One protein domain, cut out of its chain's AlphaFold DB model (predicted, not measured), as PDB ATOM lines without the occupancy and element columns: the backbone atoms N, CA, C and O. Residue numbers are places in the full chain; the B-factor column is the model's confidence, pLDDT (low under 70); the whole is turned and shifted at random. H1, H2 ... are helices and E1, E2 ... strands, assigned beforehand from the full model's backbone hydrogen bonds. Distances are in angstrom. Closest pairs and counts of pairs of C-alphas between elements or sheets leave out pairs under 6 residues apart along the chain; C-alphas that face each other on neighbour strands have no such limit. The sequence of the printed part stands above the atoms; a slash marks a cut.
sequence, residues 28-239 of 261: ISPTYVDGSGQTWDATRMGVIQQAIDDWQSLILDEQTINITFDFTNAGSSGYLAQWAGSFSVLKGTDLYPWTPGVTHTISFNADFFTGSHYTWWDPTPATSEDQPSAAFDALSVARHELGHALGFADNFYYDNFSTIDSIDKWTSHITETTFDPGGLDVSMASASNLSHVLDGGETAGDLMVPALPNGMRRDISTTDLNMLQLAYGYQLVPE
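Overview. This is residues 28 to 239 of the 261 residues of the protein "PEP-CTERM sorting domain-containing protein" of Pirellulaceae bacterium (UniProt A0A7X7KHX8). With little regular structure, a strongly twisted four-strand sheet makes one wall, H2 packs on it at the middle of the domain, H1 packs on H2 and E1, and beyond H2 lie loops, the hairpin E5 E6 and H3. Of 212 printed residues, 78 are in named elements, ordered E1 H1 E2 E3 E4 H2 E5 E6 H3; the class is mixed, the large sheet E1 E2 E4 E3 mixed. It is compact, radius of gyration 17.0 A, spanning 50 by 37 by 34 A.

Along the chain. E1, residues 28 to 32, begins at C-alpha (45.500, -125.393, 12.084). H1 is 42 to 56, 20.2 A; E2 64 to 72, 25.5 A; E3 81 to 87; E4 102 to 109; H2 138 to 150; E5 186 to 190; E6 193 to 197; H3 222 to 232, ending at C-alpha (48.570, -120.412, 27.745).

Arrangement. H2 is on the sheet, height 7.9 A. H1 touches H2, closest C-alphas Ala 51 and Arg 143, 5.1 A. E1, H1, E2 form a strand-helix-strand unit, parallel strands joined through a helix, with a left-handed crossover; N 29 and O 65 are 2.8 A apart. H1, H2 and H3 have every O i to N i+4 pair within hydrogen-bond range.

Size, cuts and confidence. The printed part has no cut; the link H2 to E5 is long, 35 residues. Residue 128 is under 70.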
ATOM      1  N   ILE A  28      46.956-125.311  12.039       98.00
ATOM      2  CA  ILE A  28      45.500-125.393  12.084       98.00
ATOM      3  C   ILE A  28      45.053-126.184  10.855       98.00
ATOM      4  O   ILE A  28      45.229-125.755   9.717       98.00
ATOM      5  N   SER A  29      44.487-127.366  11.085       98.06
ATOM      6  CA  SER A  29      44.036-128.284  10.041       98.06
ATOM      7  C   SER A  29      42.515-128.182   9.869       98.06
ATOM      8  O   SER A  29      41.774-128.725  10.700       98.06
ATOM      9  N   PRO A  30      42.020-127.505   8.816       98.62
ATOM     10  CA  PRO A  30      40.591-127.334   8.604       98.62
ATOM     11  C   PRO A  30      39.942-128.603   8.034       98.62
ATOM     12  O   PRO A  30      40.505-129.303   7.194       98.62
ATOM     13  N   THR A  31      38.706-128.869   8.449       98.75
ATOM     14  CA  THR A  31      37.771-129.780   7.775       98.75
ATOM     15  C   THR A  31      36.535-128.991   7.376       98.75
ATOM     16  O   THR A  31      35.964-128.303   8.210       98.75
ATOM     17  N   TYR A  32      36.099-129.102   6.125       98.69
ATOM     18  CA  TYR A  32      34.948-128.359   5.611       98.69
ATOM     19  C   TYR A  32      33.729-129.267   5.475       98.69
ATOM     20  O   TYR A  32      33.815-130.347   4.885       98.69
ATOM     21  N   VAL A  33      32.592-128.820   6.006       98.62
ATOM     22  CA  VAL A  33      31.310-129.524   5.933       98.62
ATOM     23  C   VAL A  33      30.279-128.606   5.284       98.62
ATOM     24  O   VAL A  33      29.955-127.542   5.808       98.62
ATOM     25  N   ASP A  34      29.767-129.018   4.126       98.25
ATOM     26  CA  ASP A  34      28.659-128.329   3.465       98.25
ATOM     27  C   ASP A  34      27.377-128.436   4.306       98.25
ATOM     28  O   ASP A  34      27.141-129.422   5.007       98.25
ATOM     29  N   GLY A  35      26.506-127.436   4.212       96.25
ATOM     30  CA  GLY A  35      25.326-127.346   5.066       96.25
ATOM     31  C   GLY A  35      24.469-126.136   4.730       96.25
ATOM     32  O   GLY A  35      24.895-125.248   3.997       96.25
ATOM     33  N   SER A  36      23.234-126.102   5.233       96.12
ATOM     34  CA  SER A  36      22.342-124.932   5.117       96.12
ATOM     35  C   SER A  36      22.139-124.402   3.682       96.12
ATOM     36  O   SER A  36      21.902-123.219   3.465       96.12
ATOM     37  N   GLY A  37      22.230-125.287   2.680       96.12
ATOM     38  CA  GLY A  37      22.127-124.928   1.259       96.12
ATOM     39  C   GLY A  37      23.347-124.191   0.689       96.12
ATOM     40  O   GLY A  37      23.281-123.701  -0.435       96.12
ATOM     41  N   GLN A  38      24.444-124.120   1.440       97.19
ATOM     42  CA  GLN A  38      25.717-123.525   1.049       97.19
ATOM     43  C   GLN A  38      26.774-124.608   0.815       97.19
ATOM     44  O   GLN A  38      26.668-125.727   1.320       97.19
ATOM     45  N   THR A  39      27.801-124.249   0.044       97.94
ATOM     46  CA  THR A  39      28.971-125.100  -0.205       97.94
ATOM     47  C   THR A  39      30.258-124.321   0.029       97.94
ATOM     48  O   THR A  39      30.318-123.104  -0.208       97.94
ATOM     49  N   TRP A  40      31.289-125.020   0.499       97.94
ATOM     50  CA  TRP A  40      32.636-124.469   0.621       97.94
ATOM     51  C   TRP A  40      33.299-124.405  -0.757       97.94
ATOM     52  O   TRP A  40      33.950-125.342  -1.214       97.94
ATOM     53  N   ASP A  41      33.105-123.281  -1.447       97.12
ATOM     54  CA  ASP A  41      33.811-122.974  -2.690       97.12
ATOM     55  C   ASP A  41      35.231-122.437  -2.431       97.12
ATOM     56  O   ASP A  41      35.639-122.182  -1.295       97.12
ATOM     57  N   ALA A  42      36.004-122.274  -3.508       97.12
ATOM     58  CA  ALA A  42      37.387-121.813  -3.433       97.12
ATOM     59  C   ALA A  42      37.532-120.431  -2.774       97.12
ATOM     60  O   ALA A  42      38.526-120.191  -2.094       97.12
ATOM     61  N   THR A  43      36.552-119.540  -2.941       96.25
ATOM     62  CA  THR A  43      36.590-118.195  -2.353       96.25
ATOM     63  C   THR A  43      36.435-118.273  -0.841       96.25
ATOM     64  O   THR A  43      37.250-117.712  -0.111       96.25
ATOM     65  N   ARG A  44      35.430-119.012  -0.352       96.94
ATOM     66  CA  ARG A  44      35.206-119.169   1.093       96.94
ATOM     67  C   ARG A  44      36.347-119.921   1.764       96.94
ATOM     68  O   ARG A  44      36.842-119.471   2.791       96.94
ATOM     69  N   MET A  45      36.805-121.022   1.160       98.19
ATOM     70  CA  MET A  45      37.971-121.754   1.664       98.19
ATOM     71  C   MET A  45      39.222-120.874   1.684       98.19
ATOM     72  O   MET A  45      39.982-120.939   2.642       98.19
ATOM     73  N   GLY A  46      39.410-120.008   0.683       97.31
ATOM     74  CA  GLY A  46      40.514-119.050   0.655       97.31
ATOM     75  C   GLY A  46      40.488-118.066   1.828       97.31
ATOM     76  O   GLY A  46      41.535-117.790   2.399       97.31
ATOM     77  N   VAL A  47      39.310-117.569   2.224       97.69
ATOM     78  CA  VAL A  47      39.176-116.656   3.377       97.69
ATOM     79  C   VAL A  47      39.540-117.367   4.676       97.69
ATOM     80  O   VAL A  47      40.276-116.819   5.493       97.69
ATOM     81  N   ILE A  48      39.060-118.602   4.853       98.56
ATOM     82  CA  ILE A  48      39.420-119.417   6.020       98.56
ATOM     83  C   ILE A  48      40.921-119.707   6.032       98.56
ATOM     84  O   ILE A  48      41.550-119.589   7.079       98.56
ATOM     85  N   GLN A  49      41.505-120.037   4.876       98.00
ATOM     86  CA  GLN A  49      42.940-120.276   4.769       98.00
ATOM     87  C   GLN A  49      43.748-119.024   5.118       98.00
ATOM     88  O   GLN A  49      44.710-119.138   5.864       98.00
ATOM     89  N   GLN A  50      43.337-117.838   4.660       96.44
ATOM     90  CA  GLN A  50      44.010-116.591   5.027       96.44
ATOM     91  C   GLN A  50      43.949-116.344   6.541       96.44
ATOM     92  O   GLN A  50      44.972-116.049   7.146       96.44
ATOM     93  N   ALA A  51      42.786-116.537   7.176       97.50
ATOM     94  CA  ALA A  51      42.649-116.397   8.629       97.50
ATOM     95  C   ALA A  51      43.548-117.379   9.404       97.50
ATOM     96  O   ALA A  51      44.124-117.024  10.433       97.50
ATOM     97  N   ILE A  52      43.671-118.614   8.904       98.00
ATOM     98  CA  ILE A  52      44.586-119.629   9.436       98.00
ATOM     99  C   ILE A  52      46.037-119.173   9.276       98.00
ATOM    100  O   ILE A  52      46.792-119.207  10.246       98.00
ATOM    101  N   ASP A  53      46.424-118.736   8.079       95.75
ATOM    102  CA  ASP A  53      47.785-118.296   7.780       95.75
ATOM    103  C   ASP A  53      48.189-117.112   8.666       95.75
ATOM    104  O   ASP A  53      49.308-117.095   9.180       95.75
ATOM    105  N   ASP A  54      47.267-116.180   8.923       95.06
ATOM    106  CA  ASP A  54      47.494-115.044   9.817       95.06
ATOM    107  C   ASP A  54      47.857-115.514  11.234       95.06
ATOM    108  O   ASP A  54      48.914-115.144  11.746       95.06
ATOM    109  N   TRP A  55      47.052-116.391  11.844       97.38
ATOM    110  CA  TRP A  55      47.333-116.934  13.181       97.38
ATOM    111  C   TRP A  55      48.611-117.785  13.226       97.38
ATOM    112  O   TRP A  55      49.440-117.613  14.121       97.38
ATOM    113  N   GLN A  56      48.809-118.686  12.259       95.88
ATOM    114  CA  GLN A  56      50.003-119.540  12.202       95.88
ATOM    115  C   GLN A  56      51.288-118.731  11.988       95.88
ATOM    116  O   GLN A  56      52.353-119.137  12.446       95.88
ATOM    117  N   SER A  57      51.209-117.579  11.315       94.00
ATOM    118  CA  SER A  57      52.369-116.706  11.112       94.00
ATOM    119  C   SER A  57      52.844-116.006  12.389       94.00
ATOM    120  O   SER A  57      53.960-115.488  12.408       94.00
ATOM    121  N   LEU A  58      52.025-116.001  13.449       95.25
ATOM    122  CA  LEU A  58      52.283-115.296  14.707       95.25
ATOM    123  C   LEU A  58      52.668-116.238  15.859       95.25
ATOM    124  O   LEU A  58      53.202-115.770  16.865       95.25
ATOM    125  N   ILE A  59      52.446-117.551  15.713       95.00
ATOM    126  CA  ILE A  59      52.624-118.557  16.772       95.00
ATOM    127  C   ILE A  59      53.636-119.631  16.343       95.00
ATOM    128  O   ILE A  59      53.496-120.295  15.317       95.00
ATOM    129  N   LEU A  60      54.664-119.816  17.168       94.25
ATOM    130  CA  LEU A  60      55.806-120.706  16.950       94.25
ATOM    131  C   LEU A  60      55.643-122.090  17.590       94.25
ATOM    132  O   LEU A  60      56.515-122.937  17.408       94.25
ATOM    133  N   ASP A  61      54.584-122.319  18.366       93.50
ATOM    134  CA  ASP A  61      54.331-123.607  19.009       93.50
ATOM    135  C   ASP A  61      54.116-124.718  17.978       93.50
ATOM    136  O   ASP A  61      53.229-124.632  17.130       93.50
ATOM    137  N   GLU A  62      54.880-125.806  18.093       93.62
ATOM    138  CA  GLU A  62      54.795-126.952  17.179       93.62
ATOM    139  C   GLU A  62      53.598-127.859  17.540       93.62
ATOM    140  O   GLU A  62      53.754-128.995  17.994       93.62
ATOM    141  N   GLN A  63      52.381-127.333  17.400       95.44
ATOM    142  CA  GLN A  63      51.131-128.012  17.752       95.44
ATOM    143  C   GLN A  63      50.193-128.125  16.555       95.44
ATOM    144  O   GLN A  63      50.263-127.340  15.612       95.44
ATOM    145  N   THR A  64      49.294-129.111  16.588       96.88
ATOM    146  CA  THR A  64      48.239-129.264  15.578       96.88
ATOM    147  C   THR A  64      46.863-129.140  16.212       96.88
ATOM    148  O   THR A  64      46.538-129.876  17.142       96.88
ATOM    149  N   ILE A  65      46.039-128.251  15.666       97.69
ATOM    150  CA  ILE A  65      44.654-128.027  16.079       97.69
ATOM    151  C   ILE A  65      43.754-128.388  14.901       97.69
ATOM    152  O   ILE A  65      43.925-127.876  13.797       97.69
ATOM    153  N   ASN A  66      42.792-129.281  15.120       98.19
ATOM    154  CA  ASN A  66      41.825-129.657  14.091       98.19
ATOM    155  C   ASN A  66      40.542-128.854  14.287       98.19
ATOM    156  O   ASN A  66      39.965-128.881  15.375       98.19
ATOM    157  N   ILE A  67      40.087-128.173  13.237       98.75
ATOM    158  CA  ILE A  67      38.897-127.320  13.299       98.75
ATOM    159  C   ILE A  67      37.941-127.702  12.179       98.75
ATOM    160  O   ILE A  67      38.323-127.757  11.011       98.75
ATOM    161  N   THR A  68      36.688-127.966  12.534       98.88
ATOM    162  CA  THR A  68      35.616-128.174  11.558       98.88
ATOM    163  C   THR A  68      34.947-126.844  11.244       98.88
ATOM    164  O   THR A  68      34.562-126.120  12.152       98.88
ATOM    165  N   PHE A  69      34.780-126.535   9.966       98.88
ATOM    166  CA  PHE A  69      34.046-125.379   9.479       98.88
ATOM    167  C   PHE A  69      32.762-125.847   8.804       98.88
ATOM    168  O   PHE A  69      32.805-126.664   7.880       98.88
ATOM    169  N   ASP A  70      31.624-125.325   9.246       98.69
ATOM    170  CA  ASP A  70      30.320-125.657   8.677       98.69
ATOM    171  C   ASP A  70      29.425-124.423   8.482       98.69
ATOM    172  O   ASP A  70      29.829-123.279   8.724       98.69
ATOM    173  N   PHE A  71      28.213-124.663   7.974       98.50
ATOM    174  CA  PHE A  71      27.195-123.636   7.789       98.50
ATOM    175  C   PHE A  71      25.927-123.951   8.574       98.50
ATOM    176  O   PHE A  71      25.362-125.044   8.476       98.50
ATOM    177  N   THR A  72      25.389-122.932   9.231       97.56
ATOM    178  CA  THR A  72      24.149-122.992  10.014       97.56
ATOM    179  C   THR A  72      23.166-121.907   9.568       97.56
ATOM    180  O   THR A  72      23.554-120.975   8.870       97.56
ATOM    181  N   ASN A  73      21.901-122.017   9.980       96.81
ATOM    182  CA  ASN A  73      20.893-120.962   9.848       96.81
ATOM    183  C   ASN A  73      20.427-120.573  11.253       96.81
ATOM    184  O   ASN A  73      19.722-121.345  11.910       96.81
ATOM    185  N   ALA A  74      20.830-119.393  11.721       95.00
ATOM    186  CA  ALA A  74      20.504-118.888  13.060       95.00
ATOM    187  C   ALA A  74      19.571-117.659  13.031       95.00
ATOM    188  O   ALA A  74      19.309-117.038  14.063       95.00
ATOM    189  N   GLY A  75      19.049-117.310  11.856       93.88
ATOM    190  CA  GLY A  75      18.299-116.091  11.594       93.88
ATOM    191  C   GLY A  75      19.197-114.856  11.491       93.88
ATOM    192  O   GLY A  75      20.348-114.839  11.928       93.88
ATOM    193  N   SER A  76      18.636-113.766  10.962       89.94
ATOM    194  CA  SER A  76      19.337-112.482  10.788       89.94
ATOM    195  C   SER A  76      19.519-111.678  12.085       89.94
ATOM    196  O   SER A  76      20.085-110.591  12.061       89.94
ATOM    197  N   SER A  77      18.982-112.164  13.207       89.00
ATOM    198  CA  SER A  77      19.229-111.626  14.553       89.00
ATOM    199  C   SER A  77      20.216-112.480  15.354       89.00
ATOM    200  O   SER A  77      20.402-112.227  16.542       89.00
ATOM    201  N   GLY A  78      20.754-113.539  14.740       92.19
ATOM    202  CA  GLY A  78      21.761-114.405  15.338       92.19
ATOM    203  C   GLY A  78      23.169-113.829  15.198       92.19
ATOM    204  O   GLY A  78      23.368-112.622  15.071       92.19
ATOM    205  N   TYR A  79      24.147-114.724  15.208       95.75
ATOM    206  CA  TYR A  79      25.564-114.415  15.030       95.75
ATOM    207  C   TYR A  79      25.983-114.454  13.553       95.75
ATOM    208  O   TYR A  79      25.271-115.014  12.718       95.75
ATOM    209  N   LEU A  80      27.152-113.887  13.236       97.62
ATOM    210  CA  LEU A  80      27.780-114.003  11.910       97.62
ATOM    211  C   LEU A  80      28.468-115.362  11.745       97.62
ATOM    212  O   LEU A  80      28.267-116.051  10.744       97.62
ATOM    213  N   ALA A  81      29.228-115.758  12.761       98.44
ATOM    214  CA  ALA A  81      29.711-117.109  12.974       98.44
ATOM    215  C   ALA A  81      29.727-117.407  14.477       98.44
ATOM    216  O   ALA A  81      29.470-116.517  15.287       98.44
ATOM    217  N   GLN A  82      29.940-118.667  14.835       98.25
ATOM    218  CA  GLN A  82      30.068-119.076  16.223       98.25
ATOM    219  C   GLN A  82      31.042-120.239  16.338       98.25
ATOM    220  O   GLN A  82      30.863-121.279  15.699       98.25
ATOM    221  N   TRP A  83      32.032-120.080  17.203       98.69
ATOM    222  CA  TRP A  83      32.848-121.165  17.700       98.69
ATOM    223  C   TRP A  83      32.102-121.979  18.763       98.69
ATOM    224  O   TRP A  83      31.431-121.452  19.652       98.69
ATOM    225  N   ALA A  84      32.266-123.294  18.685       98.44
ATOM    226  CA  ALA A  84      31.878-124.243  19.708       98.44
ATOM    227  C   ALA A  84      33.011-125.248  19.930       98.44
ATOM    228  O   ALA A  84      33.571-125.814  18.987       98.44
ATOM    229  N   GLY A  85      33.317-125.501  21.199       97.75
ATOM    230  CA  GLY A  85      34.267-126.518  21.617       97.75
ATOM    231  C   GLY A  85      33.584-127.669  22.351       97.75
ATOM    232  O   GLY A  85      32.569-127.495  23.026       97.75
ATOM    233  N   SER A  86      34.168-128.858  22.272       98.06
ATOM    234  CA  SER A  86      33.852-129.949  23.199       98.06
ATOM    235  C   SER A  86      35.090-130.793  23.465       98.06
ATOM    236  O   SER A  86      36.030-130.769  22.669       98.06
ATOM    237  N   PHE A  87      35.110-131.547  24.562       97.44
ATOM    238  CA  PHE A  87      36.234-132.426  24.855       97.44
ATOM    239  C   PHE A  87      35.821-133.732  25.536       97.44
ATOM    240  O   PHE A  87      34.855-133.797  26.297       97.44
ATOM    241  N   SER A  88      36.598-134.786  25.286       97.50
ATOM    242  CA  SER A  88      36.531-136.060  26.004       97.50
ATOM    243  C   SER A  88      37.938-136.458  26.442       97.50
ATOM    244  O   SER A  88      38.702-137.041  25.675       97.50
ATOM    245  N   VAL A  89      38.291-136.099  27.677       97.56
ATOM    246  CA  VAL A  89      39.632-136.314  28.241       97.56
ATOM    247  C   VAL A  89      39.567-137.002  29.601       97.56
ATOM    248  O   VAL A  89      38.526-137.041  30.259       97.56
ATOM    249  N   LEU A  90      40.700-137.546  30.041       97.88
ATOM    250  CA  LEU A  90      40.818-138.132  31.372       97.88
ATOM    251  C   LEU A  90      40.858-137.040  32.449       97.88
ATOM    252  O   LEU A  90      41.378-135.943  32.240       97.88
ATOM    253  N   LYS A  91      40.360-137.371  33.642       97.94
ATOM    254  CA  LYS A  91      40.540-136.537  34.834       97.94
ATOM    255  C   LYS A  91      42.033-136.306  35.108       97.94
ATOM    256  O   LYS A  91      42.811-137.257  35.080       97.94
ATOM    257  N   GLY A  92      42.391-135.065  35.430       97.81
ATOM    258  CA  GLY A  92      43.762-134.620  35.676       97.81
ATOM    259  C   GLY A  92      44.530-134.223  34.414       97.81
ATOM    260  O   GLY A  92      45.723-133.984  34.507       97.81
ATOM    261  N   THR A  93      43.876-134.174  33.250       98.25
ATOM    262  CA  THR A  93      44.506-133.689  32.013       98.25
ATOM    263  C   THR A  93      44.574-132.164  32.021       98.25
ATOM    264  O   THR A  93      43.577-131.518  32.346       98.25
ATOM    265  N   ASP A  94      45.706-131.604  31.601       98.19
ATOM    266  CA  ASP A  94      45.794-130.190  31.239       98.19
ATOM    267  C   ASP A  94      45.233-130.003  29.823       98.19
ATOM    268  O   ASP A  94      45.689-130.604  28.841       98.19
ATOM    269  N   LEU A  95      44.178-129.206  29.732       98.06
ATOM    270  CA  LEU A  95      43.448-128.932  28.508       98.06
ATOM    271  C   LEU A  95      44.031-127.702  27.816       98.06
ATOM    272  O   LEU A  95      44.033-126.602  28.364       98.06
ATOM    273  N   TYR A  96      44.463-127.915  26.582       98.00
ATOM    274  CA  TYR A  96      44.895-126.921  25.612       98.00
ATOM    275  C   TYR A  96      44.082-127.110  24.323       98.00
ATOM    276  O   TYR A  96      43.496-128.182  24.133       98.00
ATOM    277  N   PRO A  97      44.083-126.133  23.402       97.69
ATOM    278  CA  PRO A  97      43.423-126.266  22.097       97.69
ATOM    279  C   PRO A  97      43.820-127.524  21.310       97.69
ATOM    280  O   PRO A  97      43.010-128.139  20.630       97.69
ATOM    281  N   TRP A  98      45.072-127.961  21.434       97.56
ATOM    282  CA  TRP A  98      45.597-129.150  20.750       97.56
ATOM    283  C   TRP A  98      45.534-130.435  21.589       97.56
ATOM    284  O   TRP A  98      46.040-131.475  21.154       97.56
ATOM    285  N   THR A  99      44.966-130.410  22.802       97.88
ATOM    286  CA  THR A  99      44.920-131.611  23.646       97.88
ATOM    287  C   THR A  99      44.104-132.711  22.949       97.88
ATOM    288  O   THR A  99      42.959-132.472  22.557       97.88
ATOM    289  N   PRO A 100      44.631-133.947  22.811       97.38
ATOM    290  CA  PRO A 100      43.883-135.043  22.205       97.38
ATOM    291  C   PRO A 100      42.527-135.258  22.884       97.38
ATOM    292  O   PRO A 100      42.450-135.424  24.099       97.38
ATOM    293  N   GLY A 101      41.461-135.282  22.082       96.94
ATOM    294  CA  GLY A 101      40.084-135.392  22.566       96.94
ATOM    295  C   GLY A 101      39.356-134.055  22.688       96.94
ATOM    296  O   GLY A 101      38.144-134.086  22.880       96.94
ATOM    297  N   VAL A 102      40.044-132.917  22.540       98.38
ATOM    298  CA  VAL A 102      39.426-131.605  22.302       98.38
ATOM    299  C   VAL A 102      39.012-131.503  20.830       98.38
ATOM    300  O   VAL A 102      39.688-132.007  19.933       98.38
ATOM    301  N   THR A 103      37.858-130.894  20.584       98.38
ATOM    302  CA  THR A 103      37.261-130.698  19.260       98.38
ATOM    303  C   THR A 103      36.771-129.265  19.127       98.38
ATOM    304  O   THR A 103      36.278-128.691  20.103       98.38
ATOM    305  N   HIS A 104      36.871-128.722  17.915       98.75
ATOM    306  CA  HIS A 104      36.425-127.374  17.584       98.75
ATOM    307  C   HIS A 104      35.559-127.391  16.333       98.75
ATOM    308  O   HIS A 104      35.919-128.012  15.326       98.75
ATOM    309  N   THR A 105      34.463-126.645  16.393       98.81
ATOM    310  CA  THR A 105      33.611-126.339  15.248       98.81
ATOM    311  C   THR A 105      33.415-124.833  15.167       98.81
ATOM    312  O   THR A 105      33.152-124.194  16.181       98.81
ATOM    313  N   ILE A 106      33.536-124.269  13.970       98.88
ATOM    314  CA  ILE A 106      33.195-122.883  13.663       98.88
ATOM    315  C   ILE A 106      32.079-122.900  12.622       98.88
ATOM    316  O   ILE A 106      32.272-123.348  11.489       98.88
ATOM    317  N   SER A 107      30.913-122.402  13.017       98.69
ATOM    318  CA  SER A 107      29.706-122.402  12.195       98.69
ATOM    319  C   SER A 107      29.424-121.016  11.645       98.69
ATOM    320  O   SER A 107      29.113-120.106  12.407       98.69
ATOM    321  N   PHE A 108      29.473-120.848  10.323       98.56
ATOM    322  CA  PHE A 108      29.093-119.591   9.674       98.56
ATOM    323  C   PHE A 108      27.587-119.549   9.416       98.56
ATOM    324  O   PHE A 108      27.007-120.483   8.857       98.56
ATOM    325  N   ASN A 109      26.942-118.449   9.800       97.94
ATOM    326  CA  ASN A 109      25.507-118.277   9.620       97.94
ATOM    327  C   ASN A 109      25.187-117.875   8.171       97.94
ATOM    328  O   ASN A 109      25.439-116.745   7.740       97.94
ATOM    329  N   ALA A 110      24.603-118.807   7.423       97.31
ATOM    330  CA  ALA A 110      24.276-118.645   6.014       97.31
ATOM    331  C   ALA A 110      23.173-117.600   5.765       97.31
ATOM    332  O   ALA A 110      23.086-117.066   4.655       97.31
ATOM    333  N   ASP A 111      22.389-117.234   6.787       96.38
ATOM    334  CA  ASP A 111      21.389-116.162   6.690       96.38
ATOM    335  C   ASP A 111      22.019-114.789   6.386       96.38
ATOM    336  O   ASP A 111      21.344-113.905   5.859       96.38
ATOM    337  N   PHE A 112      23.322-114.622   6.646       95.56
ATOM    338  CA  PHE A 112      24.080-113.417   6.306       95.56
ATOM    339  C   PHE A 112      24.815-113.512   4.964       95.56
ATOM    340  O   PHE A 112      25.579-112.622   4.637       95.56
ATOM    341  N   PHE A 113      24.639-114.543   4.136       94.25
ATOM    342  CA  PHE A 113      25.441-114.642   2.898       94.25
ATOM    343  C   PHE A 113      24.879-113.801   1.747       94.25
ATOM    344  O   PHE A 113      25.535-113.609   0.724       94.25
ATOM    345  N   THR A 114      23.654-113.299   1.898       89.00
ATOM    346  CA  THR A 114      22.966-112.475   0.902       89.00
ATOM    347  C   THR A 114      22.185-111.352   1.586       89.00
ATOM    348  O   THR A 114      22.051-111.330   2.806       89.00
ATOM    349  N   GLY A 115      21.650-110.411   0.806       87.81
ATOM    350  CA  GLY A 115      20.836-109.308   1.324       87.81
ATOM    351  C   GLY A 115      21.615-108.005   1.506       87.81
ATOM    352  O   GLY A 115      22.673-107.807   0.916       87.81
ATOM    353  N   SER A 116      21.042-107.073   2.274       81.75
ATOM    354  CA  SER A 116      21.590-105.717   2.446       81.75
ATOM    355  C   SER A 116      22.771-105.638   3.412       81.75
ATOM    356  O   SER A 116      23.533-104.680   3.345       81.75
ATOM    357  N   HIS A 117      22.910-106.632   4.291       83.25
ATOM    358  CA  HIS A 117      24.004-106.781   5.248       83.25
ATOM    359  C   HIS A 117      24.530-108.202   5.136       83.25
ATOM    360  O   HIS A 117      24.086-109.088   5.862       83.25
ATOM    361  N   TYR A 118      25.392-108.419   4.146       92.44
ATOM    362  CA  TYR A 118      25.932-109.737   3.852       92.44
ATOM    363  C   TYR A 118      27.376-109.875   4.346       92.44
ATOM    364  O   TYR A 118      28.068-108.874   4.526       92.44
ATOM    365  N   THR A 119      27.853-111.097   4.555       94.94
ATOM    366  CA  THR A 119      29.268-111.395   4.777       94.94
ATOM    367  C   THR A 119      30.004-111.360   3.447       94.94
ATOM    368  O   THR A 119      29.693-112.108   2.518       94.94
ATOM    369  N   TRP A 120      30.982-110.472   3.349       95.12
ATOM    370  CA  TRP A 120      31.863-110.343   2.203       95.12
ATOM    371  C   TRP A 120      33.063-111.276   2.349       95.12
ATOM    372  O   TRP A 120      33.740-111.283   3.375       95.12
ATOM    373  N   TRP A 121      33.302-112.070   1.306       95.31
ATOM    374  CA  TRP A 121      34.312-113.121   1.269       95.31
ATOM    375  C   TRP A 121      35.410-112.740   0.276       95.31
ATOM    376  O   TRP A 121      35.283-113.018  -0.916       95.31
ATOM    377  N   ASP A 122      36.468-112.100   0.765       91.56
ATOM    378  CA  ASP A 122      37.662-111.787  -0.023       91.56
ATOM    379  C   ASP A 122      38.910-112.385   0.640       91.56
ATOM    380  O   ASP A 122      39.292-111.940   1.724       91.56
ATOM    381  N   PRO A 123      39.526-113.415   0.031       82.38
ATOM    382  CA  PRO A 123      40.705-114.069   0.585       82.38
ATOM    383  C   PRO A 123      41.990-113.258   0.398       82.38
ATOM    384  O   PRO A 123      42.996-113.579   1.019       82.38
ATOM    385  N   THR A 124      41.996-112.250  -0.478       84.00
ATOM    386  CA  THR A 124      43.208-111.506  -0.847       84.00
ATOM    387  C   THR A 124      42.942-110.007  -0.892       84.00
ATOM    388  O   THR A 124      43.121-109.387  -1.947       84.00
ATOM    389  N   PRO A 125      42.517-109.399   0.221       75.44
ATOM    390  CA  PRO A 125      42.341-107.965   0.226       75.44
ATOM    391  C   PRO A 125      43.690-107.280   0.011       75.44
ATOM    392  O   PRO A 125      44.659-107.534   0.725       75.44
ATOM    393  N   ALA A 126      43.762-106.400  -0.980       74.75
ATOM    394  CA  ALA A 126      44.941-105.584  -1.222       74.75
ATOM    395  C   ALA A 126      45.131-104.538  -0.112       74.75
ATOM    396  O   ALA A 126      46.266-104.170   0.195       74.75
ATOM    397  N   THR A 127      44.034-104.062   0.488       73.69
ATOM    398  CA  THR A 127      44.035-103.104   1.596       73.69
ATOM    399  C   THR A 127      42.929-103.385   2.621       73.69
ATOM    400  O   THR A 127      41.953-104.093   2.356       73.69
ATOM    401  N   SER A 128      43.043-102.780   3.806       67.69
ATOM    402  CA  SER A 128      41.974-102.754   4.816       67.69
ATOM    403  C   SER A 128      40.727-101.978   4.363       67.69
ATOM    404  O   SER A 128      39.684-102.101   4.992       67.69
ATOM    405  N   GLU A 129      40.819-101.189   3.286       71.38
ATOM    406  CA  GLU A 129      39.723-100.377   2.740       71.38
ATOM    407  C   GLU A 129      38.954-101.079   1.609       71.38
ATOM    408  O   GLU A 129      37.946-100.559   1.133       71.38
ATOM    409  N   ASP A 130      39.386-102.270   1.187       76.44
ATOM    410  CA  ASP A 130      38.777-102.984   0.054       76.44
ATOM    411  C   ASP A 130      37.366-103.518   0.367       76.44
ATOM    412  O   ASP A 130      36.639-103.959  -0.528       76.44
ATOM    413  N   GLN A 131      36.956-103.458   1.634       82.62
ATOM    414  CA  GLN A 131      35.681-103.972   2.103       82.62
ATOM    415  C   GLN A 131      34.492-103.084   1.710       82.62
ATOM    416  O   GLN A 131      34.478-101.882   1.992       82.62
ATOM    417  N   PRO A 132      33.407-103.668   1.164       86.62
ATOM    418  CA  PRO A 132      32.157-102.949   0.975       86.62
ATOM    419  C   PRO A 132      31.609-102.419   2.307       86.62
ATOM    420  O   PRO A 132      31.372-103.178   3.243       86.62
ATOM    421  N   SER A 133      31.296-101.122   2.365       88.94
ATOM    422  CA  SER A 133      30.812-100.454   3.587       88.94
ATOM    423  C   SER A 133      29.505-101.014   4.165       88.94
ATOM    424  O   SER A 133      29.181-100.758   5.320       88.94
ATOM    425  N   ALA A 134      28.738-101.764   3.370       90.81
ATOM    426  CA  ALA A 134      27.480-102.387   3.778       90.81
ATOM    427  C   ALA A 134      27.624-103.855   4.222       90.81
ATOM    428  O   ALA A 134      26.628-104.448   4.636       90.81
ATOM    429  N   ALA A 135      28.821-104.437   4.114       93.75
ATOM    430  CA  ALA A 135      29.063-105.854   4.355       93.75
ATOM    431  C   ALA A 135      29.918-106.089   5.604       93.75
ATOM    432  O   ALA A 135      30.802-105.291   5.921       93.75
ATOM    433  N   PHE A 136      29.694-107.214   6.273       95.81
ATOM    434  CA  PHE A 136      30.587-107.720   7.315       95.81
ATOM    435  C   PHE A 136      31.804-108.394   6.675       95.81
ATOM    436  O   PHE A 136      31.669-109.033   5.632       95.81
ATOM    437  N   ASP A 137      32.983-108.285   7.282       95.94
ATOM    438  CA  ASP A 137      34.204-108.907   6.756       95.94
ATOM    439  C   ASP A 137      34.304-110.361   7.218       95.94
ATOM    440  O   ASP A 137      34.532-110.621   8.401       95.94
ATOM    441  N   ALA A 138      34.154-111.324   6.305       97.25
ATOM    442  CA  ALA A 138      34.232-112.738   6.670       97.25
ATOM    443  C   ALA A 138      35.629-113.137   7.179       97.25
ATOM    444  O   ALA A 138      35.728-114.049   7.996       97.25
ATOM    445  N   LEU A 139      36.692-112.445   6.744       96.88
ATOM    446  CA  LEU A 139      38.054-112.677   7.230       96.88
ATOM    447  C   LEU A 139      38.197-112.288   8.709       96.88
ATOM    448  O   LEU A 139      38.688-113.084   9.504       96.88
ATOM    449  N   SER A 140      37.694-111.117   9.105       97.12
ATOM    450  CA  SER A 140      37.647-110.688  10.511       97.12
ATOM    451  C   SER A 140      36.834-111.645  11.376       97.12
ATOM    452  O   SER A 140      37.280-112.025  12.453       97.12
ATOM    453  N   VAL A 141      35.668-112.084  10.883       98.44
ATOM    454  CA  VAL A 141      34.845-113.091  11.572       98.44
ATOM    455  C   VAL A 141      35.626-114.398  11.736       98.44
ATOM    456  O   VAL A 141      35.714-114.923  12.836       98.44
ATOM    457  N   ALA A 142      36.265-114.904  10.678       98.75
ATOM    458  CA  ALA A 142      37.055-116.132  10.749       98.75
ATOM    459  C   ALA A 142      38.218-116.028  11.751       98.75
ATOM    460  O   ALA A 142      38.421-116.943  12.546       98.75
ATOM    461  N   ARG A 143      38.958-114.912  11.747       98.56
ATOM    462  CA  ARG A 143      40.047-114.654  12.703       98.56
ATOM    463  C   ARG A 143      39.545-114.632  14.145       98.56
ATOM    464  O   ARG A 143      40.204-115.211  15.003       98.56
ATOM    465  N   HIS A 144      38.392-114.010  14.384       98.81
ATOM    466  CA  HIS A 144      37.757-113.924  15.697       98.81
ATOM    467  C   HIS A 144      37.392-115.309  16.245       98.81
ATOM    468  O   HIS A 144      37.818-115.686  17.334       98.81
ATOM    469  N   GLU A 145      36.682-116.117  15.454       98.88
ATOM    470  CA  GLU A 145      36.285-117.464  15.879       98.88
ATOM    471  C   GLU A 145      37.491-118.402  16.057       98.88
ATOM    472  O   GLU A 145      37.498-119.267  16.936       98.88
ATOM    473  N   LEU A 146      38.550-118.220  15.256       98.88
ATOM    474  CA  LEU A 146      39.831-118.890  15.481       98.88
ATOM    475  C   LEU A 146      40.480-118.453  16.802       98.88
ATOM    476  O   LEU A 146      41.053-119.296  17.486       98.88
ATOM    477  N   GLY A 147      40.344-117.187  17.209       98.75
ATOM    478  CA  GLY A 147      40.773-116.708  18.526       98.75
ATOM    479  C   GLY A 147      40.115-117.492  19.666       98.75
ATOM    480  O   GLY A 147      40.807-117.995  20.556       98.75
ATOM    481  N   HIS A 148      38.798-117.707  19.606       98.88
ATOM    482  CA  HIS A 148      38.105-118.565  20.575       98.88
ATOM    483  C   HIS A 148      38.662-119.995  20.584       98.88
ATOM    484  O   HIS A 148      38.967-120.537  21.650       98.88
ATOM    485  N   ALA A 149      38.883-120.587  19.405       98.69
ATOM    486  CA  ALA A 149      39.508-121.904  19.303       98.69
ATOM    487  C   ALA A 149      40.917-121.938  19.919       98.69
ATOM    488  O   ALA A 149      41.286-122.943  20.518       98.69
ATOM    489  N   LEU A 150      41.681-120.847  19.836       98.56
ATOM    490  CA  LEU A 150      43.052-120.757  20.343       98.56
ATOM    491  C   LEU A 150      43.164-120.453  21.841       98.56
ATOM    492  O   LEU A 150      44.242-120.658  22.400       98.56
ATOM    493  N   GLY A 151      42.100-120.013  22.511       98.12
ATOM    494  CA  GLY A 151      42.161-119.794  23.959       98.12
ATOM    495  C   GLY A 151      41.302-118.669  24.515       98.12
ATOM    496  O   GLY A 151      41.165-118.594  25.730       98.12
ATOM    497  N   PHE A 152      40.694-117.822  23.683       98.62
ATOM    498  CA  PHE A 152      39.758-116.799  24.168       98.62
ATOM    499  C   PHE A 152      38.417-117.429  24.568       98.62
ATOM    500  O   PHE A 152      37.390-117.171  23.954       98.62
ATOM    501  N   ALA A 153      38.424-118.317  25.555       97.75
ATOM    502  CA  ALA A 153      37.268-119.102  25.949       97.75
ATOM    503  C   ALA A 153      37.222-119.228  27.469       97.75
ATOM    504  O   ALA A 153      38.091-119.848  28.085       97.75
ATOM    505  N   ASP A 154      36.181-118.664  28.075       96.06
ATOM    506  CA  ASP A 154      35.906-118.862  29.488       96.06
ATOM    507  C   ASP A 154      35.323-120.256  29.757       96.06
ATOM    508  O   ASP A 154      34.469-120.746  29.019       96.06
ATOM    509  N   ASN A 155      35.769-120.887  30.848       95.56
ATOM    510  CA  ASN A 155      35.257-122.175  31.328       95.56
ATOM    511  C   ASN A 155      35.432-123.343  30.339       95.56
ATOM    512  O   ASN A 155      34.539-124.186  30.194       95.56
ATOM    513  N   PHE A 156      36.578-123.415  29.658       97.94
ATOM    514  CA  PHE A 156      36.815-124.446  28.644       97.94
ATOM    515  C   PHE A 156      38.179-125.126  28.764       97.94
ATOM    516  O   PHE A 156      38.258-126.358  28.775       97.94
ATOM    517  N   TYR A 157      39.252-124.348  28.889       98.38
ATOM    518  CA  TYR A 157      40.607-124.872  29.015       98.38
ATOM    519  C   TYR A 157      41.060-124.826  30.469       98.38
ATOM    520  O   TYR A 157      41.125-123.763  31.072       98.38
ATOM    521  N   TYR A 158      41.411-125.981  31.021       98.38
ATOM    522  CA  TYR A 158      41.720-126.160  32.434       98.38
ATOM    523  C   TYR A 158      43.115-126.738  32.660       98.38
ATOM    524  O   TYR A 158      43.531-127.647  31.948       98.38
ATOM    525  N   ASP A 159      43.784-126.304  33.720       98.25
ATOM    526  CA  ASP A 159      44.801-127.107  34.399       98.25
ATOM    527  C   ASP A 159      44.127-128.164  35.278       98.25
ATOM    528  O   ASP A 159      43.126-127.880  35.944       98.25
ATOM    529  N   ASN A 160      44.678-129.379  35.292       97.44
ATOM    530  CA  ASN A 160      44.240-130.504  36.120       97.44
ATOM    531  C   ASN A 160      42.718-130.765  36.073       97.44
ATOM    532  O   ASN A 160      42.057-130.869  37.116       97.44
ATOM    533  N   PHE A 161      42.150-130.901  34.871       98.06
ATOM    534  CA  PHE A 161      40.703-130.999  34.645       98.06
ATOM    535  C   PHE A 161      39.983-131.999  35.577       98.06
ATOM    536  O   PHE A 161      40.392-133.154  35.727       98.06
ATOM    537  N   SER A 162      38.851-131.591  36.167       96.69
ATOM    538  CA  SER A 162      37.991-132.432  37.031       96.69
ATOM    539  C   SER A 162      38.669-132.944  38.321       96.69
ATOM    540  O   SER A 162      38.240-133.921  38.956       96.69
ATOM    541  N   THR A 163      39.748-132.288  38.744       97.94
ATOM    542  CA  THR A 163      40.370-132.489  40.060       97.94
ATOM    543  C   THR A 163      39.951-131.394  41.044       97.94
ATOM    544  O   THR A 163      39.213-130.478  40.690       97.94
ATOM    545  N   ILE A 164      40.374-131.518  42.306       97.00
ATOM    546  CA  ILE A 164      40.145-130.474  43.315       97.00
ATOM    547  C   ILE A 164      40.979-129.214  43.036       97.00
ATOM    548  O   ILE A 164      40.558-128.125  43.404       97.00
ATOM    549  N   ASP A 165      42.103-129.372  42.336       97.25
ATOM    550  CA  ASP A 165      43.032-128.303  41.964       97.25
ATOM    551  C   ASP A 165      42.796-127.837  40.513       97.25
ATOM    552  O   ASP A 165      43.700-127.318  39.863       97.25
ATOM    553  N   SER A 166      41.591-128.077  39.976       98.06
ATOM    554  CA  SER A 166      41.230-127.687  38.613       98.06
ATOM    555  C   SER A 166      41.114-126.168  38.516       98.06
ATOM    556  O   SER A 166      40.349-125.560  39.268       98.06
ATOM    557  N   ILE A 167      41.829-125.563  37.571       98.12
ATOM    558  CA  ILE A 167      41.852-124.108  37.367       98.12
ATOM    559  C   ILE A 167      41.551-123.828  35.901       98.12
ATOM    560  O   ILE A 167      42.186-124.415  35.035       98.12
ATOM    561  N   ASP A 168      40.584-122.957  35.612       97.94
ATOM    562  CA  ASP A 168      40.353-122.483  34.245       97.94
ATOM    563  C   ASP A 168      41.480-121.523  33.841       97.94
ATOM    564  O   ASP A 168      41.702-120.495  34.486       97.94
ATOM    565  N   LYS A 169      42.217-121.880  32.789       97.75
ATOM    566  CA  LYS A 169      43.422-121.175  32.343       97.75
ATOM    567  C   LYS A 169      43.129-119.732  31.961       97.75
ATOM    568  O   LYS A 169      43.937-118.867  32.249       97.75
ATOM    569  N   TRP A 170      41.965-119.458  31.374       98.06
ATOM    570  CA  TRP A 170      41.599-118.111  30.950       98.06
ATOM    571  C   TRP A 170      41.119-117.253  32.121       98.06
ATOM    572  O   TRP A 170      41.730-116.247  32.474       98.06
ATOM    573  N   THR A 171      40.039-117.668  32.778       97.94
ATOM    574  CA  THR A 171      39.381-116.860  33.812       97.94
ATOM    575  C   THR A 171      40.176-116.762  35.107       97.94
ATOM    576  O   THR A 171      39.964-115.816  35.861       97.94
ATOM    577  N   SER A 172      41.144-117.650  35.361       97.81
ATOM    578  CA  SER A 172      42.064-117.498  36.502       97.81
ATOM    579  C   SER A 172      42.946-116.248  36.425       97.81
ATOM    580  O   SER A 172      43.485-115.807  37.442       97.81
ATOM    581  N   HIS A 173      43.053-115.646  35.242       98.12
ATOM    582  CA  HIS A 173      43.752-114.392  34.995       98.12
ATOM    583  C   HIS A 173      42.852-113.154  35.056       98.12
ATOM    584  O   HIS A 173      43.340-112.035  34.896       98.12
ATOM    585  N   ILE A 174      41.552-113.342  35.302       98.38
ATOM    586  CA  ILE A 174      40.557-112.276  35.301       98.38
ATOM    587  C   ILE A 174      40.069-112.025  36.727       98.38
ATOM    588  O   ILE A 174      39.549-112.916  37.395       98.38
ATOM    589  N   THR A 175      40.192-110.781  37.187       97.75
ATOM    590  CA  THR A 175      39.551-110.316  38.423       97.75
ATOM    591  C   THR A 175      38.427-109.357  38.058       97.75
ATOM    592  O   THR A 175      38.658-108.361  37.381       97.75
ATOM    593  N   GLU A 176      37.203-109.671  38.493       95.38
ATOM    594  CA  GLU A 176      35.970-108.986  38.075       95.38
ATOM    595  C   GLU A 176      35.787-109.005  36.548       95.38
ATOM    596  O   GLU A 176      35.269-109.979  36.005       95.38
ATOM    597  N   THR A 177      36.214-107.951  35.856       97.06
ATOM    598  CA  THR A 177      36.151-107.819  34.394       97.06
ATOM    599  C   THR A 177      37.477-107.347  33.808       97.06
ATOM    600  O   THR A 177      37.478-106.738  32.744       97.06
ATOM    601  N   THR A 178      38.596-107.596  34.487       98.19
ATOM    602  CA  THR A 178      39.922-107.177  34.023       98.19
ATOM    603  C   THR A 178      40.865-108.369  33.957       98.19
ATOM    604  O   THR A 178      41.094-109.036  34.967       98.19
ATOM    605  N   PHE A 179      41.421-108.621  32.773       98.19
ATOM    606  CA  PHE A 179      42.535-109.538  32.554       98.19
ATOM    607  C   PHE A 179      43.849-108.786  32.818       98.19
ATOM    608  O   PHE A 179      44.208-107.890  32.057       98.19
ATOM    609  N   ASP A 180      44.555-109.129  33.902       97.06
ATOM    610  CA  ASP A 180      45.768-108.412  34.345       97.06
ATOM    611  C   ASP A 180      47.025-109.263  34.676       97.06
ATOM    612  O   ASP A 180      47.833-108.901  35.539       97.06
ATOM    613  N   PRO A 181      47.300-110.408  34.028       95.38
ATOM    614  CA  PRO A 181      48.645-110.968  34.076       95.38
ATOM    615  C   PRO A 181      49.667-109.988  33.494       95.38
ATOM    616  O   PRO A 181      49.442-109.361  32.462       95.38
ATOM    617  N   GLY A 182      50.821-109.867  34.150       90.75
ATOM    618  CA  GLY A 182      51.929-109.046  33.652       90.75
ATOM    619  C   GLY A 182      51.668-107.532  33.626       90.75
ATOM    620  O   GLY A 182      52.531-106.809  33.132       90.75
ATOM    621  N   GLY A 183      50.545-107.050  34.173       93.50
ATOM    622  CA  GLY A 183      50.173-105.633  34.142       93.50
ATOM    623  C   GLY A 183      49.517-105.189  32.831       93.50
ATOM    624  O   GLY A 183      49.672-104.025  32.461       93.50
ATOM    625  N   LEU A 184      48.892-106.110  32.082       94.50
ATOM    626  CA  LEU A 184      48.289-105.813  30.778       94.50
ATOM    627  C   LEU A 184      46.998-104.977  30.886       94.50
ATOM    628  O   LEU A 184      46.691-104.259  29.940       94.50
ATOM    629  N   ASP A 185      46.281-105.050  32.014       97.12
ATOM    630  CA  ASP A 185      45.072-104.262  32.320       97.12
ATOM    631  C   ASP A 185      44.021-104.211  31.183       97.12
ATOM    632  O   ASP A 185      43.592-103.146  30.734       97.12
ATOM    633  N   VAL A 186      43.598-105.379  30.685       98.25
ATOM    634  CA  VAL A 186      42.612-105.470  29.593       98.25
ATOM    635  C   VAL A 186      41.201-105.608  30.148       98.25
ATOM    636  O   VAL A 186      40.883-106.564  30.856       98.25
ATOM    637  N   SER A 187      40.325-104.671  29.785       98.25
ATOM    638  CA  SER A 187      38.906-104.730  30.141       98.25
ATOM    639  C   SER A 187      38.160-105.767  29.299       98.25
ATOM    640  O   SER A 187      38.161-105.708  28.070       98.25
ATOM    641  N   MET A 188      37.459-106.681  29.964       98.50
ATOM    642  CA  MET A 188      36.576-107.672  29.349       98.50
ATOM    643  C   MET A 188      35.211-107.056  29.029       98.50
ATOM    644  O   MET A 188      34.772-106.112  29.689       98.50
ATOM    645  N   ALA A 189      34.508-107.604  28.037       97.94
ATOM    646  CA  ALA A 189      33.240-107.056  27.550       97.94
ATOM    647  C   ALA A 189      32.179-106.928  28.656       97.94
ATOM    648  O   ALA A 189      31.476-105.917  28.734       97.94
ATOM    649  N   SER A 190      32.041-107.951  29.504       97.62
ATOM    650  CA  SER A 190      31.227-107.904  30.722       97.62
ATOM    651  C   SER A 190      31.506-109.108  31.624       97.62
ATOM    652  O   SER A 190      32.088-110.098  31.190       97.62
ATOM    653  N   ALA A 191      31.001-109.088  32.862       97.06
ATOM    654  CA  ALA A 191      31.092-110.232  33.779       97.06
ATOM    655  C   ALA A 191      30.368-111.497  33.271       97.06
ATOM    656  O   ALA A 191      30.617-112.592  33.766       97.06
ATOM    657  N   SER A 192      29.458-111.358  32.300       96.62
ATOM    658  CA  SER A 192      28.778-112.478  31.635       96.62
ATOM    659  C   SER A 192      29.341-112.766  30.241       96.62
ATOM    660  O   SER A 192      28.719-113.509  29.486       96.62
ATOM    661  N   ASN A 193      30.440-112.112  29.861       97.06
ATOM    662  CA  ASN A 193      31.074-112.259  28.563       97.06
ATOM    663  C   ASN A 193      32.597-112.116  28.689       97.06
ATOM    664  O   ASN A 193      33.194-111.149  28.215       97.06
ATOM    665  N   LEU A 194      33.208-113.082  29.377       98.12
ATOM    666  CA  LEU A 194      34.644-113.096  29.652       98.12
ATOM    667  C   LEU A 194      35.474-113.691  28.508       98.12
ATOM    668  O   LEU A 194      36.693-113.665  28.582       98.12
ATOM    669  N   SER A 195      34.850-114.190  27.442       98.06
ATOM    670  CA  SER A 195      35.549-114.617  26.220       98.06
ATOM    671  C   SER A 195      35.876-113.457  25.267       98.06
ATOM    672  O   SER A 195      36.510-113.668  24.239       98.06
ATOM    673  N   HIS A 196      35.444-112.235  25.589       98.56
ATOM    674  CA  HIS A 196      35.581-111.068  24.722       98.56
ATOM    675  C   HIS A 196      36.134-109.858  25.473       98.56
ATOM    676  O   HIS A 196      35.888-109.695  26.672       98.56
ATOM    677  N   VAL A 197      36.799-108.962  24.747       98.50
ATOM    678  CA  VAL A 197      37.279-107.679  25.280       98.50
ATOM    679  C   VAL A 197      36.245-106.566  25.085       98.50
ATOM    680  O   VAL A 197      35.335-106.656  24.253       98.50
ATOM    681  N   LEU A 198      36.346-105.515  25.895       97.94
ATOM    682  CA  LEU A 198      35.487-104.340  25.805       97.94
ATOM    683  C   LEU A 198      35.776-103.562  24.514       97.94
ATOM    684  O   LEU A 198      36.927-103.250  24.221       97.94
ATOM    685  N   ASP A 199      34.728-103.159  23.792       97.31
ATOM    686  CA  ASP A 199      34.864-102.229  22.662       97.31
ATOM    687  C   ASP A 199      35.014-100.787  23.160       97.31
ATOM    688  O   ASP A 199      34.070 -99.991  23.171       97.31
ATOM    689  N   GLY A 200      36.191-100.461  23.680       95.69
ATOM    690  CA  GLY A 200      36.469 -99.150  24.245       95.69
ATOM    691  C   GLY A 200      37.893 -99.032  24.770       95.69
ATOM    692  O   GLY A 200      38.583-100.026  24.968       95.69
ATOM    693  N   GLY A 201      38.331 -97.794  25.009       93.88
ATOM    694  CA  GLY A 201      39.690 -97.533  25.483       93.88
ATOM    695  C   GLY A 201      40.743 -98.074  24.512       93.88
ATOM    696  O   GLY A 201      40.660 -97.816  23.314       93.88
ATOM    697  N   GLU A 202      41.707 -98.824  25.043       92.06
ATOM    698  CA  GLU A 202      42.831 -99.395  24.287       92.06
ATOM    699  C   GLU A 202      42.434-100.603  23.414       92.06
ATOM    700  O   GLU A 202      43.155-100.932  22.479       92.06
ATOM    701  N   THR A 203      41.282-101.237  23.670       96.31
ATOM    702  CA  THR A 203      40.755-102.370  22.880       96.31
ATOM    703  C   THR A 203      39.602-101.970  21.954       96.31
ATOM    704  O   THR A 203      38.866-102.819  21.450       96.31
ATOM    705  N   ALA A 204      39.406-100.669  21.714       96.00
ATOM    706  CA  ALA A 204      38.387-100.187  20.786       96.00
ATOM    707  C   ALA A 204      38.662-100.694  19.362       96.00
ATOM    708  O   ALA A 204      39.694-100.381  18.766       96.00
ATOM    709  N   GLY A 205      37.720-101.451  18.800       94.50
ATOM    710  CA  GLY A 205      37.877-102.071  17.485       94.50
ATOM    711  C   GLY A 205      38.873-103.235  17.427       94.50
ATOM    712  O   GLY A 205      39.226-103.639  16.320       94.50
ATOM    713  N   ASP A 206      39.300-103.770  18.571       97.50
ATOM    714  CA  ASP A 206      40.161-104.952  18.653       97.50
ATOM    715  C   ASP A 206      39.451-106.211  18.106       97.50
ATOM    716  O   ASP A 206      38.214-106.264  18.044       97.50
ATOM    717  N   LEU A 207      40.217-107.214  17.656       98.25
ATOM    718  CA  LEU A 207      39.681-108.429  17.050       98.25
ATOM    719  C   LEU A 207      38.684-109.116  17.976       98.25
ATOM    720  O   LEU A 207      37.594-109.439  17.510       98.25
ATOM    721  N   MET A 208      39.011-109.287  19.260       98.62
ATOM    722  CA  MET A 208      38.204-110.068  20.211       98.62
ATOM    723  C   MET A 208      37.039-109.287  20.847       98.62
ATOM    724  O   MET A 208      36.439-109.718  21.834       98.62
ATOM    725  N   VAL A 209      36.670-108.139  20.276       98.12
ATOM    726  CA  VAL A 209      35.429-107.417  20.599       98.12
ATOM    727  C   VAL A 209      34.209-108.179  20.051       98.12
ATOM    728  O   VAL A 209      34.229-108.593  18.893       98.12
ATOM    729  N   PRO A 210      33.089-108.291  20.797       97.00
ATOM    730  CA  PRO A 210      31.966-109.174  20.437       97.00
ATOM    731  C   PRO A 210      31.108-108.710  19.250       97.00
ATOM    732  O   PRO A 210      30.215-109.430  18.807       97.00
ATOM    733  N   ALA A 211      31.303-107.485  18.762       95.62
ATOM    734  CA  ALA A 211      30.522-106.922  17.666       95.62
ATOM    735  C   ALA A 211      31.438-106.436  16.545       95.62
ATOM    736  O   ALA A 211      32.388-105.698  16.801       95.62
ATOM    737  N   LEU A 212      31.106-106.794  15.303       95.50
ATOM    738  CA  LEU A 212      31.785-106.320  14.100       95.50
ATOM    739  C   LEU A 212      30.866-105.358  13.330       95.50
ATOM    740  O   LEU A 212      29.835-105.790  12.812       95.50
ATOM    741  N   PRO A 213      31.198-104.062  13.233       94.31
ATOM    742  CA  PRO A 213      30.495-103.141  12.346       94.31
ATOM    743  C   PRO A 213      30.674-103.506  10.862       94.31
ATOM    744  O   PRO A 213      31.697-104.056  10.459       94.31
ATOM    745  N   ASN A 214      29.702-103.139  10.021       93.62
ATOM    746  CA  ASN A 214      29.865-103.235   8.566       93.62
ATOM    747  C   ASN A 214      31.021-102.353   8.077       93.62
ATOM    748  O   ASN A 214      31.269-101.280   8.632       93.62
ATOM    749  N   GLY A 215      31.682-102.778   7.000       92.06
ATOM    750  CA  GLY A 215      32.784-102.033   6.391       92.06
ATOM    751  C   GLY A 215      34.057-101.984   7.235       92.06
ATOM    752  O   GLY A 215      34.936-101.184   6.930       92.06
ATOM    753  N   MET A 216      34.136-102.776   8.306       92.38
ATOM    754  CA  MET A 216      35.297-102.848   9.180       92.38
ATOM    755  C   MET A 216      35.990-104.201   9.052       92.38
ATOM    756  O   MET A 216      35.353-105.246   9.213       92.38
ATOM    757  N   ARG A 217      37.303-104.139   8.823       93.00
ATOM    758  CA  ARG A 217      38.223-105.258   8.974       93.00
ATOM    759  C   ARG A 217      39.020-105.097  10.262       93.00
ATOM    760  O   ARG A 217      39.460-103.992  10.575       93.00
ATOM    761  N   ARG A 218      39.211-106.200  10.977       94.19
ATOM    762  CA  ARG A 218      40.034-106.305  12.179       94.19
ATOM    763  C   ARG A 218      41.143-107.327  11.963       94.19
ATOM    764  O   ARG A 218      40.910-108.430  11.459       94.19
ATOM    765  N   ASP A 219      42.350-106.924  12.323       94.56
ATOM    766  CA  ASP A 219      43.537-107.773  12.345       94.56
ATOM    767  C   ASP A 219      43.791-108.262  13.777       94.56
ATOM    768  O   ASP A 219      43.271-107.683  14.728       94.56
ATOM    769  N   ILE A 220      44.588-109.321  13.920       96.88
ATOM    770  CA  ILE A 220      45.027-109.834  15.225       96.88
ATOM    771  C   ILE A 220      45.943-108.787  15.861       96.88
ATOM    772  O   ILE A 220      46.953-108.406  15.261       96.88
ATOM    773  N   SER A 221      45.599-108.304  17.052       96.56
ATOM    774  CA  SER A 221      46.367-107.259  17.722       96.56
ATOM    775  C   SER A 221      47.510-107.840  18.561       96.56
ATOM    776  O   SER A 221      47.499-109.000  18.976       96.56
ATOM    777  N   THR A 222      48.515-107.022  18.878       96.06
ATOM    778  CA  THR A 222      49.544-107.411  19.859       96.06
ATOM    779  C   THR A 222      48.926-107.662  21.243       96.06
ATOM    780  O   THR A 222      49.445-108.483  22.000       96.06
ATOM    781  N   THR A 223      47.816-106.993  21.582       97.00
ATOM    782  CA  THR A 223      47.063-107.254  22.817       97.00
ATOM    783  C   THR A 223      46.519-108.677  22.812       97.00
ATOM    784  O   THR A 223      46.760-109.400  23.779       97.00
ATOM    785  N   ASP A 224      45.904-109.117  21.708       98.12
ATOM    786  CA  ASP A 224      45.387-110.482  21.574       98.12
ATOM    787  C   ASP A 224      46.486-111.528  21.802       98.12
ATOM    788  O   ASP A 224      46.348-112.463  22.597       98.12
ATOM    789  N   LEU A 225      47.624-111.339  21.129       97.69
ATOM    790  CA  LEU A 225      48.763-112.246  21.223       97.69
ATOM    791  C   LEU A 225      49.324-112.297  22.650       97.69
ATOM    792  O   LEU A 225      49.567-113.382  23.181       97.69
ATOM    793  N   ASN A 226      49.489-111.140  23.298       97.25
ATOM    794  CA  ASN A 226      49.982-111.067  24.672       97.25
ATOM    795  C   ASN A 226      49.043-111.775  25.652       97.25
ATOM    796  O   ASN A 226      49.520-112.483  26.538       97.25
ATOM    797  N   MET A 227      47.723-111.629  25.490       98.25
ATOM    798  CA  MET A 227      46.753-112.331  26.333       98.25
ATOM    799  C   MET A 227      46.883-113.851  26.186       98.25
ATOM    800  O   MET A 227      46.971-114.556  27.194       98.25
ATOM    801  N   LEU A 228      46.983-114.362  24.954       98.00
ATOM    802  CA  LEU A 228      47.205-115.790  24.705       98.00
ATOM    803  C   LEU A 228      48.534-116.281  25.293       98.00
ATOM    804  O   LEU A 228      48.570-117.321  25.953       98.00
ATOM    805  N   GLN A 229      49.626-115.538  25.104       97.44
ATOM    806  CA  GLN A 229      50.923-115.882  25.687       97.44
ATOM    807  C   GLN A 229      50.863-115.943  27.216       97.44
ATOM    808  O   GLN A 229      51.413-116.868  27.810       97.44
ATOM    809  N   LEU A 230      50.203-114.982  27.857       97.44
ATOM    810  CA  LEU A 230      50.117-114.916  29.313       97.44
ATOM    811  C   LEU A 230      49.219-116.013  29.899       97.44
ATOM    812  O   LEU A 230      49.555-116.544  30.954       97.44
ATOM    813  N   ALA A 231      48.128-116.369  29.215       97.12
ATOM    814  CA  ALA A 231      47.188-117.387  29.681       97.12
ATOM    815  C   ALA A 231      47.632-118.829  29.387       97.12
ATOM    816  O   ALA A 231      47.406-119.735  30.189       97.12
ATOM    817  N   TYR A 232      48.275-119.061  28.239       96.94
ATOM    818  CA  TYR A 232      48.570-120.412  27.745       96.94
ATOM    819  C   TYR A 232      50.056-120.689  27.519       96.94
ATOM    820  O   TYR A 232      50.430-121.840  27.308       96.94
ATOM    821  N   GLY A 233      50.914-119.669  27.580       95.81
ATOM    822  CA  GLY A 233      52.352-119.823  27.363       95.81
ATOM    823  C   GLY A 233      52.769-119.921  25.893       95.81
ATOM    824  O   GLY A 233      53.880-120.388  25.631       95.81
ATOM    825  N   TYR A 234      51.919-119.483  24.954       96.38
ATOM    826  CA  TYR A 234      52.245-119.466  23.525       96.38
ATOM    827  C   TYR A 234      53.592-118.780  23.250       96.38
ATOM    828  O   TYR A 234      53.903-117.692  23.755       96.38
ATOM    829  N   GLN A 235      54.398-119.430  22.419       95.44
ATOM    830  CA  GLN A 235      55.628-118.895  21.863       95.44
ATOM    831  C   GLN A 235      55.277-118.051  20.642       95.44
ATOM    832  O   GLN A 235      54.874-118.567  19.607       95.44
ATOM    833  N   LEU A 236      55.431-116.738  20.756       93.94
ATOM    834  CA  LEU A 236      55.043-115.806  19.701       93.94
ATOM    835  C   LEU A 236      56.229-115.431  18.815       93.94
ATOM    836  O   LEU A 236      57.379-115.390  19.266       93.94
ATOM    837  N   VAL A 237      55.944-115.085  17.561       90.25
ATOM    838  CA  VAL A 237      56.925-114.428  16.695       90.25
ATOM    839  C   VAL A 237      57.262-113.050  17.276       90.25
ATOM    840  O   VAL A 237      56.353-112.265  17.544       90.25
ATOM    841  N   PRO A 238      58.551-112.710  17.475       83.69
ATOM    842  CA  PRO A 238      58.921-111.387  17.954       83.69
ATOM    843  C   PRO A 238      58.447-110.295  16.995       83.69
ATOM    844  O   PRO A 238      58.733-110.351  15.798       83.69
ATOM    845  N   GLU A 239      57.805-109.264  17.540       75.25
ATOM    846  CA  GLU A 239      57.369-108.092  16.777       75.25
ATOM    847  C   GLU A 239      58.533-107.520  15.939       75.25
ATOM    848  O   GLU A 239      59.645-107.366  16.471       75.25
TER     849      GLU A 239